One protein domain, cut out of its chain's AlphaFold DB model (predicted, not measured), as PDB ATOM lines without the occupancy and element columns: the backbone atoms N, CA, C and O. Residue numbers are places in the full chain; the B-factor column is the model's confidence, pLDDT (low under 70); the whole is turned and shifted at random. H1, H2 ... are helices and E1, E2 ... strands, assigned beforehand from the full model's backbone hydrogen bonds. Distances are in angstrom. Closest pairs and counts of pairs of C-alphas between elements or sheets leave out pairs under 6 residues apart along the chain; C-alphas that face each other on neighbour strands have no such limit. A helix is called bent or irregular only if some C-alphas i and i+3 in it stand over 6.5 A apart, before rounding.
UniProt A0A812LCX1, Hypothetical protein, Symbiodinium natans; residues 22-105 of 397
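This is residues 22 to 105 of the 397 residues of the protein "Hypothetical protein" of Symbiodinium natans (UniProt A0A812LCX1). One strongly twisted antiparallel sheet, E1 E5 E3 E4 E2, has helix H1 over one face, making two layers; E1 and E5 bend sharply. The printed part has 84 residues, in chain order E1 E2 H1 E3 E4 E5, class mixed. It is compact, radius of gyration of the C-alphas 11.0 A, spanning 28 by 27 by 22 A.

E1, residues 22 to 31, 16.3 A, starts at C-alpha 22 (1.704, 6.667, -14.889). E5, residues 92 to 104, 20.4 A, ends at C-alpha 104 (5.806, 1.976, -13.879). E3 is 71 to 75, E4 81 to 85, E2 34 to 36. H1, 49 to 62, 19.0 A, is only just irregular: C-alphas 57 and 60 are 7.0 A apart.

Within hydrogen-bond range are N 25 and O 100 in E1 and E5, 2.8 A; N 101 and O 72 in E5 and E3, 2.7 A; N 73 and O 83 in hairpin E3 and E4, 2.8 A; N 35 and O 84 in E2 and E4, 2.8 A. H1, 8 of 10 O i to N i+4 pairs within range, is on the sheet at height 8.0 A, slantwise at 40 degrees to E3 on the local plane. E2, H1, E3 form a split strand-helix-strand unit, E4 between its same-way strands, crossover right-handed.

The printed part has no cut. The link E2 to H1 is long. pLDDT is under 70 at 45 to 46, 76 to 80 and 105.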
ATOM      1  N   PHE A  22       1.239   5.534 -15.682       82.12
ATOM      2  CA  PHE A  22       1.704   6.667 -14.889       82.12
ATOM      3  C   PHE A  22       0.565   7.302 -14.088       82.12
ATOM      4  O   PHE A  22      -0.615   7.175 -14.450       82.12
ATOM      5  N   GLY A  23       0.924   7.977 -12.998       77.06
ATOM      6  CA  GLY A  23       0.005   8.689 -12.114       77.06
ATOM      7  C   GLY A  23       0.594  10.015 -11.645       77.06
ATOM      8  O   GLY A  23       1.798  10.112 -11.420       77.06
ATOM      9  N   LEU A  24      -0.259  11.031 -11.506       79.75
ATOM     10  CA  LEU A  24       0.128  12.340 -10.979       79.75
ATOM     11  C   LEU A  24       0.413  12.223  -9.479       79.75
ATOM     12  O   LEU A  24      -0.447  11.760  -8.720       79.75
ATOM     13  N   VAL A  25       1.604  12.662  -9.087       83.44
ATOM     14  CA  VAL A  25       2.045  12.804  -7.698       83.44
ATOM     15  C   VAL A  25       1.768  14.238  -7.265       83.44
ATOM     16  O   VAL A  25       0.952  14.468  -6.388       83.44
ATOM     17  N   GLN A  26       2.327  15.240  -7.941       81.81
ATOM     18  CA  GLN A  26       2.152  16.618  -7.489       81.81
ATOM     19  C   GLN A  26       2.050  17.599  -8.635       81.81
ATOM     20  O   GLN A  26       2.804  17.514  -9.594       81.81
ATOM     21  N   ASP A  27       1.120  18.537  -8.514       82.50
ATOM     22  CA  ASP A  27       0.986  19.645  -9.449       82.50
ATOM     23  C   ASP A  27       1.800  20.852  -8.962       82.50
ATOM     24  O   ASP A  27       2.007  21.029  -7.755       82.50
ATOM     25  N   THR A  28       2.239  21.701  -9.886       81.56
ATOM     26  CA  THR A  28       3.016  22.932  -9.638       81.56
ATOM     27  C   THR A  28       4.339  22.731  -8.880       81.56
ATOM     28  O   THR A  28       4.760  23.570  -8.071       81.56
ATOM     29  N   ARG A  29       5.002  21.592  -9.096       82.62
ATOM     30  CA  ARG A  29       6.248  21.202  -8.419       82.62
ATOM     31  C   ARG A  29       7.213  20.522  -9.380       82.62
ATOM     32  O   ARG A  29       6.805  19.911 -10.364       82.62
ATOM     33  N   VAL A  30       8.491  20.575  -9.024       88.06
ATOM     34  CA  VAL A  30       9.578  19.842  -9.682       88.06
ATOM     35  C   VAL A  30      10.446  19.147  -8.649       88.06
ATOM     36  O   VAL A  30      10.689  19.721  -7.584       88.06
ATOM     37  N   CYS A  31      10.952  17.952  -8.958       89.06
ATOM     38  CA  CYS A  31      12.047  17.394  -8.169       89.06
ATOM     39  C   CYS A  31      13.318  18.205  -8.451       89.06
ATOM     40  O   CYS A  31      13.510  18.725  -9.551       89.06
ATOM     41  N   THR A  32      14.210  18.314  -7.474       88.38
ATOM     42  CA  THR A  32      15.421  19.139  -7.617       88.38
ATOM     43  C   THR A  32      16.570  18.428  -8.337       88.38
ATOM     44  O   THR A  32      17.450  19.088  -8.887       88.38
ATOM     45  N   ASN A  33      16.558  17.094  -8.395       90.50
ATOM     46  CA  ASN A  33      17.612  16.282  -9.004       90.50
ATOM     47  C   ASN A  33      17.113  15.562 -10.267       90.50
ATOM     48  O   ASN A  33      16.725  14.389 -10.241       90.50
ATOM     49  N   MET A  34      17.114  16.292 -11.384       91.12
ATOM     50  CA  MET A  34      16.500  15.857 -12.641       91.12
ATOM     51  C   MET A  34      17.502  15.769 -13.793       91.12
ATOM     52  O   MET A  34      18.458  16.539 -13.881       91.12
ATOM     53  N   THR A  35      17.235  14.859 -14.730       91.69
ATOM     54  CA  THR A  35      17.824  14.877 -16.072       91.69
ATOM     55  C   THR A  35      16.803  15.413 -17.062       91.69
ATOM     56  O   THR A  35      15.735  14.822 -17.228       91.69
ATOM     57  N   ASP A  36      17.153  16.482 -17.774       91.12
ATOM     58  CA  ASP A  36      16.378  16.935 -18.926       91.12
ATOM     59  C   ASP A  36      16.567  15.973 -20.106       91.12
ATOM     60  O   ASP A  36      17.682  15.796 -20.608       91.12
ATOM     61  N   LEU A  37      15.480  15.326 -20.537       88.50
ATOM     62  CA  LEU A  37      15.557  14.285 -21.561       88.50
ATOM     63  C   LEU A  37      15.912  14.854 -22.935       88.50
ATOM     64  O   LEU A  37      16.643  14.208 -23.687       88.50
ATOM     65  N   LYS A  38      15.478  16.079 -23.241       87.31
ATOM     66  CA  LYS A  38      15.800  16.743 -24.506       87.31
ATOM     67  C   LYS A  38      17.286  17.080 -24.569       87.31
ATOM     68  O   LYS A  38      17.931  16.797 -25.578       87.31
ATOM     69  N   VAL A  39      17.843  17.623 -23.484       86.69
ATOM     70  CA  VAL A  39      19.289  17.897 -23.372       86.69
ATOM     71  C   VAL A  39      20.101  16.599 -23.421       86.69
ATOM     72  O   VAL A  39      21.163  16.561 -24.035       86.69
ATOM     73  N   ALA A  40      19.575  15.511 -22.852       85.94
ATOM     74  CA  ALA A  40      20.194  14.186 -22.893       85.94
ATOM     75  C   ALA A  40      20.026  13.441 -24.239       85.94
ATOM     76  O   ALA A  40      20.350  12.254 -24.338       85.94
ATOM     77  N   GLY A  41      19.526  14.111 -25.285       85.19
ATOM     78  CA  GLY A  41      19.409  13.544 -26.630       85.19
ATOM     79  C   GLY A  41      18.266  12.538 -26.794       85.19
ATOM     80  O   GLY A  41      18.314  11.692 -27.689       85.19
ATOM     81  N   ILE A  42      17.247  12.598 -25.936       83.88
ATOM     82  CA  ILE A  42      15.993  11.857 -26.085       83.88
ATOM     83  C   ILE A  42      14.940  12.829 -26.610       83.88
ATOM     84  O   ILE A  42      14.421  13.674 -25.886       83.88
ATOM     85  N   SER A  43      14.650  12.718 -27.905       76.00
ATOM     86  CA  SER A  43      13.629  13.541 -28.549       76.00
ATOM     87  C   SER A  43      12.257  12.906 -28.377       76.00
ATOM     88  O   SER A  43      12.054  11.754 -28.755       76.00
ATOM     89  N   LEU A  44      11.312  13.687 -27.866       75.94
ATOM     90  CA  LEU A  44       9.890  13.359 -27.911       75.94
ATOM     91  C   LEU A  44       9.311  13.891 -29.227       75.94
ATOM     92  O   LEU A  44       9.675  14.988 -29.653       75.94
ATOM     93  N   LEU A  45       8.474  13.101 -29.899       64.56
ATOM     94  CA  LEU A  45       7.937  13.437 -31.224       64.56
ATOM     95  C   LEU A  45       6.813  14.471 -31.130       64.56
ATOM     96  O   LEU A  45       6.767  15.410 -31.920       64.56
ATOM     97  N   GLN A  46       5.923  14.290 -30.161       64.31
ATOM     98  CA  GLN A  46       4.748  15.120 -29.918       64.31
ATOM     99  C   GLN A  46       4.846  15.869 -28.586       64.31
ATOM    100  O   GLN A  46       4.089  16.812 -28.359       64.31
ATOM    101  N   GLY A  47       5.780  15.473 -27.712       76.06
ATOM    102  CA  GLY A  47       5.972  16.106 -26.408       76.06
ATOM    103  C   GLY A  47       4.765  15.896 -25.498       76.06
ATOM    104  O   GLY A  47       4.425  16.787 -24.727       76.06
ATOM    105  N   THR A  48       4.090  14.751 -25.626       83.94
ATOM    106  CA  THR A  48       2.938  14.385 -24.796       83.94
ATOM    107  C   THR A  48       3.384  13.758 -23.480       83.94
ATOM    108  O   THR A  48       4.521  13.298 -23.328       83.94
ATOM    109  N   LEU A  49       2.464  13.715 -22.516       83.12
ATOM    110  CA  LEU A  49       2.698  13.087 -21.222       83.12
ATOM    111  C   LEU A  49       2.961  11.581 -21.372       83.12
ATOM    112  O   LEU A  49       3.872  11.047 -20.742       83.12
ATOM    113  N   GLU A  50       2.211  10.904 -22.243       83.38
ATOM    114  CA  GLU A  50       2.384   9.485 -22.549       83.38
ATOM    115  C   GLU A  50       3.747   9.192 -23.183       83.38
ATOM    116  O   GLU A  50       4.407   8.227 -22.798       83.38
ATOM    117  N   GLU A  51       4.193  10.018 -24.135       83.31
ATOM    118  CA  GLU A  51       5.524   9.880 -24.734       83.31
ATOM    119  C   GLU A  51       6.629  10.125 -23.707       83.31
ATOM    120  O   GLU A  51       7.621   9.399 -23.689       83.31
ATOM    121  N   CYS A  52       6.449  11.112 -22.827       87.62
ATOM    122  CA  CYS A  52       7.375  11.369 -21.732       87.62
ATOM    123  C   CYS A  52       7.462  10.154 -20.795       87.62
ATOM    124  O   CYS A  52       8.558   9.662 -20.528       87.62
ATOM    125  N   ALA A  53       6.325   9.590 -20.381       87.12
ATOM    126  CA  ALA A  53       6.285   8.385 -19.558       87.12
ATOM    127  C   ALA A  53       6.962   7.187 -20.253       87.12
ATOM    128  O   ALA A  53       7.757   6.484 -19.631       87.12
ATOM    129  N   GLN A  54       6.712   6.980 -21.551       85.44
ATOM    130  CA  GLN A  54       7.377   5.939 -22.344       85.44
ATOM    131  C   GLN A  54       8.889   6.155 -22.431       85.44
ATOM    132  O   GLN A  54       9.654   5.203 -22.289       85.44
ATOM    133  N   ALA A  55       9.331   7.397 -22.629       86.69
ATOM    134  CA  ALA A  55      10.744   7.734 -22.690       86.69
ATOM    135  C   ALA A  55      11.451   7.465 -21.354       86.69
ATOM    136  O   ALA A  55      12.542   6.892 -21.346       86.69
ATOM    137  N   VAL A  56      10.815   7.832 -20.238       89.75
ATOM    138  CA  VAL A  56      11.312   7.594 -18.876       89.75
ATOM    139  C   VAL A  56      11.383   6.096 -18.583       89.75
ATOM    140  O   VAL A  56      12.423   5.616 -18.135       89.75
ATOM    141  N   ALA A  57      10.307   5.352 -18.865       84.44
ATOM    142  CA  ALA A  57      10.231   3.912 -18.626       84.44
ATOM    143  C   ALA A  57      11.149   3.101 -19.557       84.44
ATOM    144  O   ALA A  57      11.612   2.032 -19.184       84.44
ATOM    145  N   GLY A  58      11.448   3.578 -20.763       85.50
ATOM    146  CA  GLY A  58      12.279   2.851 -21.723       85.50
ATOM    147  C   GLY A  58      13.667   3.462 -21.898       85.50
ATOM    148  O   GLY A  58      14.578   3.202 -21.102       85.50
ATOM    149  N   PRO A  59      13.870   4.247 -22.971       83.31
ATOM    150  CA  PRO A  59      15.189   4.663 -23.428       83.31
ATOM    151  C   PRO A  59      15.980   5.455 -22.383       83.31
ATOM    152  O   PRO A  59      17.180   5.229 -22.249       83.31
ATOM    153  N   ALA A  60      15.349   6.345 -21.613       86.81
ATOM    154  CA  ALA A  60      16.061   7.179 -20.651       86.81
ATOM    155  C   ALA A  60      16.632   6.361 -19.491       86.81
ATOM    156  O   ALA A  60      17.816   6.475 -19.166       86.81
ATOM    157  N   ARG A  61      15.831   5.458 -18.923       83.50
ATOM    158  CA  ARG A  61      16.303   4.564 -17.870       83.50
ATOM    159  C   ARG A  61      17.299   3.525 -18.383       83.50
ATOM    160  O   ARG A  61      18.302   3.301 -17.716       83.50
ATOM    161  N   SER A  62      17.101   2.960 -19.580       83.19
ATOM    162  CA  SER A  62      18.067   2.015 -20.179       83.19
ATOM    163  C   SER A  62      19.466   2.622 -20.372       83.19
ATOM    164  O   SER A  62      20.466   1.911 -20.358       83.19
ATOM    165  N   ARG A  63      19.539   3.954 -20.502       86.06
ATOM    166  CA  ARG A  63      20.778   4.736 -20.598       86.06
ATOM    167  C   ARG A  63      21.305   5.223 -19.241       86.06
ATOM    168  O   ARG A  63      22.252   6.001 -19.214       86.06
ATOM    169  N   GLY A  64      20.680   4.833 -18.128       86.94
ATOM    170  CA  GLY A  64      21.043   5.294 -16.784       86.94
ATOM    171  C   GLY A  64      20.793   6.788 -16.547       86.94
ATOM    172  O   GLY A  64      21.371   7.367 -15.632       86.94
ATOM    173  N   LEU A  65      19.957   7.435 -17.368       88.19
ATOM    174  CA  LEU A  65      19.653   8.866 -17.238       88.19
ATOM    175  C   LEU A  65      18.628   9.143 -16.133       88.19
ATOM    176  O   LEU A  65      18.589  10.253 -15.600       88.19
ATOM    177  N   CYS A  66      17.812   8.141 -15.806       89.44
ATOM    178  CA  CYS A  66      16.765   8.201 -14.793       89.44
ATOM    179  C   CYS A  66      17.058   7.210 -13.672       89.44
ATOM    180  O   CYS A  66      17.503   6.088 -13.925       89.44
ATOM    181  N   GLY A  67      16.755   7.609 -12.441       82.56
ATOM    182  CA  GLY A  67      16.830   6.763 -11.263       82.56
ATOM    183  C   GLY A  67      15.816   5.616 -11.297       82.56
ATOM    184  O   GLY A  67      14.852   5.588 -12.077       82.56
ATOM    185  N   GLN A  68      16.017   4.650 -10.399       80.25
ATOM    186  CA  GLN A  68      15.117   3.499 -10.252       80.25
ATOM    187  C   GLN A  68      13.768   3.858  -9.612       80.25
ATOM    188  O   GLN A  68      12.818   3.083  -9.691       80.25
ATOM    189  N   SER A  69      13.650   5.067  -9.069       77.06
ATOM    190  CA  SER A  69      12.460   5.578  -8.395       77.06
ATOM    191  C   SER A  69      11.228   5.706  -9.296       77.06
ATOM    192  O   SER A  69      10.110   5.519  -8.829       77.06
ATOM    193  N   GLY A  70      11.431   5.989 -10.587       84.56
ATOM    194  CA  GLY A  70      10.357   6.111 -11.578       84.56
ATOM    195  C   GLY A  70       9.672   7.476 -11.591       84.56
ATOM    196  O   GLY A  70       8.675   7.639 -12.290       84.56
ATOM    197  N   TYR A  71      10.177   8.466 -10.851       89.25
ATOM    198  CA  TYR A  71       9.627   9.818 -10.911       89.25
ATOM    199  C   TYR A  71      10.062  10.539 -12.187       89.25
ATOM    200  O   TYR A  71      11.212  10.456 -12.629       89.25
ATOM    201  N   PHE A  72       9.135  11.286 -12.766       92.88
ATOM    202  CA  PHE A  72       9.393  12.196 -13.869       92.88
ATOM    203  C   PHE A  72       8.516  13.432 -13.739       92.88
ATOM    204  O   PHE A  72       7.505  13.405 -13.050       92.88
ATOM    205  N   GLN A  73       8.894  14.522 -14.391       92.19
ATOM    206  CA  GLN A  73       8.084  15.726 -14.439       92.19
ATOM    207  C   GLN A  73       7.810  16.136 -15.872       92.19
ATOM    208  O   GLN A  73       8.649  15.977 -16.765       92.19
ATOM    209  N   PHE A  74       6.609  16.655 -16.066       90.69
ATOM    210  CA  PHE A  74       6.097  17.051 -17.361       90.69
ATOM    211  C   PHE A  74       5.562  18.479 -17.304       90.69
ATOM    212  O   PHE A  74       4.866  18.848 -16.355       90.69
ATOM    213  N   ARG A  75       5.899  19.282 -18.318       87.75
ATOM    214  CA  ARG A  75       5.438  20.669 -18.446       87.75
ATOM    215  C   ARG A  75       4.221  20.735 -19.361       87.75
ATOM    216  O   ARG A  75       4.317  20.384 -20.536       87.75
ATOM    217  N   ASN A  76       3.106  21.251 -18.852       66.88
ATOM    218  CA  ASN A  76       1.787  21.135 -19.488       66.88
ATOM    219  C   ASN A  76       1.481  22.217 -20.559       66.88
ATOM    220  O   ASN A  76       0.338  22.643 -20.718       66.88
ATOM    221  N   HIS A  77       2.496  22.683 -21.299       67.31
ATOM    222  CA  HIS A  77       2.380  23.763 -22.296       67.31
ATOM    223  C   HIS A  77       2.989  23.397 -23.659       67.31
ATOM    224  O   HIS A  77       3.742  22.431 -23.789       67.31
ATOM    225  N   VAL A  78       2.655  24.192 -24.687       53.72
ATOM    226  CA  VAL A  78       3.115  24.021 -26.076       53.72
ATOM    227  C   VAL A  78       4.643  23.931 -26.112       53.72
ATOM    228  O   VAL A  78       5.336  24.895 -25.797       53.72
ATOM    229  N   GLY A  79       5.159  22.758 -26.484       56.22
ATOM    230  CA  GLY A  79       6.593  22.457 -26.509       56.22
ATOM    231  C   GLY A  79       7.058  21.404 -25.498       56.22
ATOM    232  O   GLY A  79       8.206  20.988 -25.620       56.22
ATOM    233  N   GLY A  80       6.194  20.968 -24.565       65.81
ATOM    234  CA  GLY A  80       6.326  19.745 -23.756       65.81
ATOM    235  C   GLY A  80       7.703  19.528 -23.121       65.81
ATOM    236  O   GLY A  80       8.590  18.917 -23.714       65.81
ATOM    237  N   GLY A  81       7.893  19.998 -21.891       81.69
ATOM    238  CA  GLY A  81       9.092  19.689 -21.108       81.69
ATOM    239  C   GLY A  81       8.987  18.289 -20.507       81.69
ATOM    240  O   GLY A  81       7.958  17.966 -19.923       81.69
ATOM    241  N   CYS A  82      10.032  17.469 -20.627       90.94
ATOM    242  CA  CYS A  82      10.078  16.137 -20.027       90.94
ATOM    243  C   CYS A  82      11.423  15.908 -19.350       90.94
ATOM    244  O   CYS A  82      12.478  15.968 -19.990       90.94
ATOM    245  N   GLN A  83      11.380  15.649 -18.049       93.44
ATOM    246  CA  GLN A  83      12.575  15.410 -17.251       93.44
ATOM    247  C   GLN A  83      12.327  14.230 -16.321       93.44
ATOM    248  O   GLN A  83      11.202  14.022 -15.875       93.44
ATOM    249  N   CYS A  84      13.361  13.456 -16.014       92.81
ATOM    250  CA  CYS A  84      13.244  12.322 -15.102       92.81
ATOM    251  C   CYS A  84      14.123  12.485 -13.871       92.81
ATOM    252  O   CYS A  84      15.215  13.048 -13.959       92.81
ATOM    253  N   ALA A  85      13.647  11.986 -12.735       91.12
ATOM    254  CA  ALA A  85      14.369  12.076 -11.477       91.12
ATOM    255  C   ALA A  85      15.535  11.104 -11.463       91.12
ATOM    256  O   ALA A  85      15.420   9.973 -11.938       91.12
ATOM    257  N   ARG A  86      16.663  11.547 -10.908       88.56
ATOM    258  CA  ARG A  86      17.820  10.686 -10.625       88.56
ATOM    259  C   ARG A  86      17.729  10.014  -9.261       88.56
ATOM    260  O   ARG A  86      18.434   9.037  -9.025       88.56
ATOM    261  N   ASP A  87      16.859  10.510  -8.394       84.25
ATOM    262  CA  ASP A  87      16.625  10.017  -7.043       84.25
ATOM    263  C   ASP A  87      15.129   9.790  -6.782       84.25
ATOM    264  O   ASP A  87      14.315   9.753  -7.706       84.25
ATOM    265  N   ASP A  88      14.770   9.607  -5.514       81.56
ATOM    266  CA  ASP A  88      13.405   9.349  -5.054       81.56
ATOM    267  C   ASP A  88      12.518  10.605  -5.004       81.56
ATOM    268  O   ASP A  88      11.436  10.557  -4.429       81.56
ATOM    269  N   CYS A  89      12.949  11.723  -5.606       84.50
ATOM    270  CA  CYS A  89      12.220  12.991  -5.600       84.50
ATOM    271  C   CYS A  89      11.897  13.486  -4.173       84.50
ATOM    272  O   CYS A  89      10.879  14.129  -3.931       84.50
ATOM    273  N   SER A  90      12.780  13.200  -3.209       79.94
ATOM    274  CA  SER A  90      12.608  13.573  -1.794       79.94
ATOM    275  C   SER A  90      12.735  15.079  -1.541       79.94
ATOM    276  O   SER A  90      12.395  15.565  -0.464       79.94
ATOM    277  N   SER A  91      13.226  15.827  -2.529       81.81
ATOM    278  CA  SER A  91      13.315  17.281  -2.520       81.81
ATOM    279  C   SER A  91      12.562  17.843  -3.721       81.81
ATOM    280  O   SER A  91      12.922  17.574  -4.870       81.81
ATOM    281  N   MET A  92      11.537  18.654  -3.444       82.75
ATOM    282  CA  MET A  92      10.754  19.347  -4.462       82.75
ATOM    283  C   MET A  92      10.773  20.862  -4.269       82.75
ATOM    284  O   MET A  92      10.721  21.370  -3.148       82.75
ATOM    285  N   SER A  93      10.762  21.598  -5.376       85.25
ATOM    286  CA  SER A  93      10.593  23.055  -5.383       85.25
ATOM    287  C   SER A  93       9.314  23.451  -6.118       85.25
ATOM    288  O   SER A  93       8.798  22.686  -6.932       85.25
ATOM    289  N   ALA A  94       8.744  24.600  -5.754       84.38
ATOM    290  CA  ALA A  94       7.530  25.118  -6.377       84.38
ATOM    291  C   ALA A  94       7.833  25.633  -7.786       84.38
ATOM    292  O   ALA A  94       8.659  26.527  -7.947       84.38
ATOM    293  N   GLU A  95       7.130  25.103  -8.785       82.25
ATOM    294  CA  GLU A  95       7.226  25.568 -10.167       82.25
ATOM    295  C   GLU A  95       5.883  25.377 -10.875       82.25
ATOM    296  O   GLU A  95       5.447  24.260 -11.133       82.25
ATOM    297  N   VAL A  96       5.207  26.486 -11.178       75.19
ATOM    298  CA  VAL A  96       3.782  26.515 -11.564       75.19
ATOM    299  C   VAL A  96       3.484  25.768 -12.870       75.19
ATOM    300  O   VAL A  96       2.360  25.333 -13.087       75.19
ATOM    301  N   GLU A  97       4.480  25.592 -13.735       84.94
ATOM    302  CA  GLU A  97       4.289  24.997 -15.063       84.94
ATOM    303  C   GLU A  97       4.517  23.481 -15.113       84.94
ATOM    304  O   GLU A  97       4.274  22.859 -16.152       84.94
ATOM    305  N   TRP A  98       5.000  22.882 -14.024       86.12
ATOM    306  CA  TRP A  98       5.389  21.477 -13.991       86.12
ATOM    307  C   TRP A  98       4.553  20.665 -13.025       86.12
ATOM    308  O   TRP A  98       4.183  21.120 -11.944       86.12
ATOM    309  N   ALA A  99       4.344  19.414 -13.407       86.00
ATOM    310  CA  ALA A  99       3.772  18.404 -12.548       86.00
ATOM    311  C   ALA A  99       4.705  17.193 -12.461       86.00
ATOM    312  O   ALA A  99       5.312  16.792 -13.456       86.00
ATOM    313  N   VAL A 100       4.794  16.608 -11.268       86.19
ATOM    314  CA  VAL A 100       5.538  15.388 -10.955       86.19
ATOM    315  C   VAL A 100       4.614  14.183 -11.085       86.19
ATOM    316  O   VAL A 100       3.516  14.145 -10.527       86.19
ATOM    317  N   TYR A 101       5.093  13.164 -11.779       88.50
ATOM    318  CA  TYR A 101       4.424  11.907 -12.055       88.50
ATOM    319  C   TYR A 101       5.310  10.737 -11.635       88.50
ATOM    320  O   TYR A 101       6.534  10.839 -11.594       88.50
ATOM    321  N   LEU A 102       4.677   9.603 -11.364       86.62
ATOM    322  CA  LEU A 102       5.339   8.320 -11.160       86.62
ATOM    323  C   LEU A 102       5.038   7.426 -12.363       86.62
ATOM    324  O   LEU A 102       3.873   7.339 -12.754       86.62
ATOM    325  N   VAL A 103       6.050   6.773 -12.941       86.56
ATOM    326  CA  VAL A 103       5.902   5.784 -14.021       86.56
ATOM    327  C   VAL A 103       6.283   4.382 -13.557       86.56
ATOM    328  O   VAL A 103       7.222   4.193 -12.783       86.56
ATOM    329  N   LEU A 104       5.554   3.396 -14.070       78.31
ATOM    330  CA  LEU A 104       5.806   1.976 -13.879       78.31
ATOM    331  C   LEU A 104       6.506   1.377 -15.099       78.31
ATOM    332  O   LEU A 104       5.992   1.490 -16.211       78.31
ATOM    333  N   GLN A 105       7.671   0.764 -14.881       64.31
ATOM    334  CA  GLN A 105       8.505   0.212 -15.952       64.31
ATOM    335  C   GLN A 105       8.193  -1.258 -16.253       64.31
ATOM    336  O   GLN A 105       8.109  -1.631 -17.418       64.31
TER     337      GLN A 105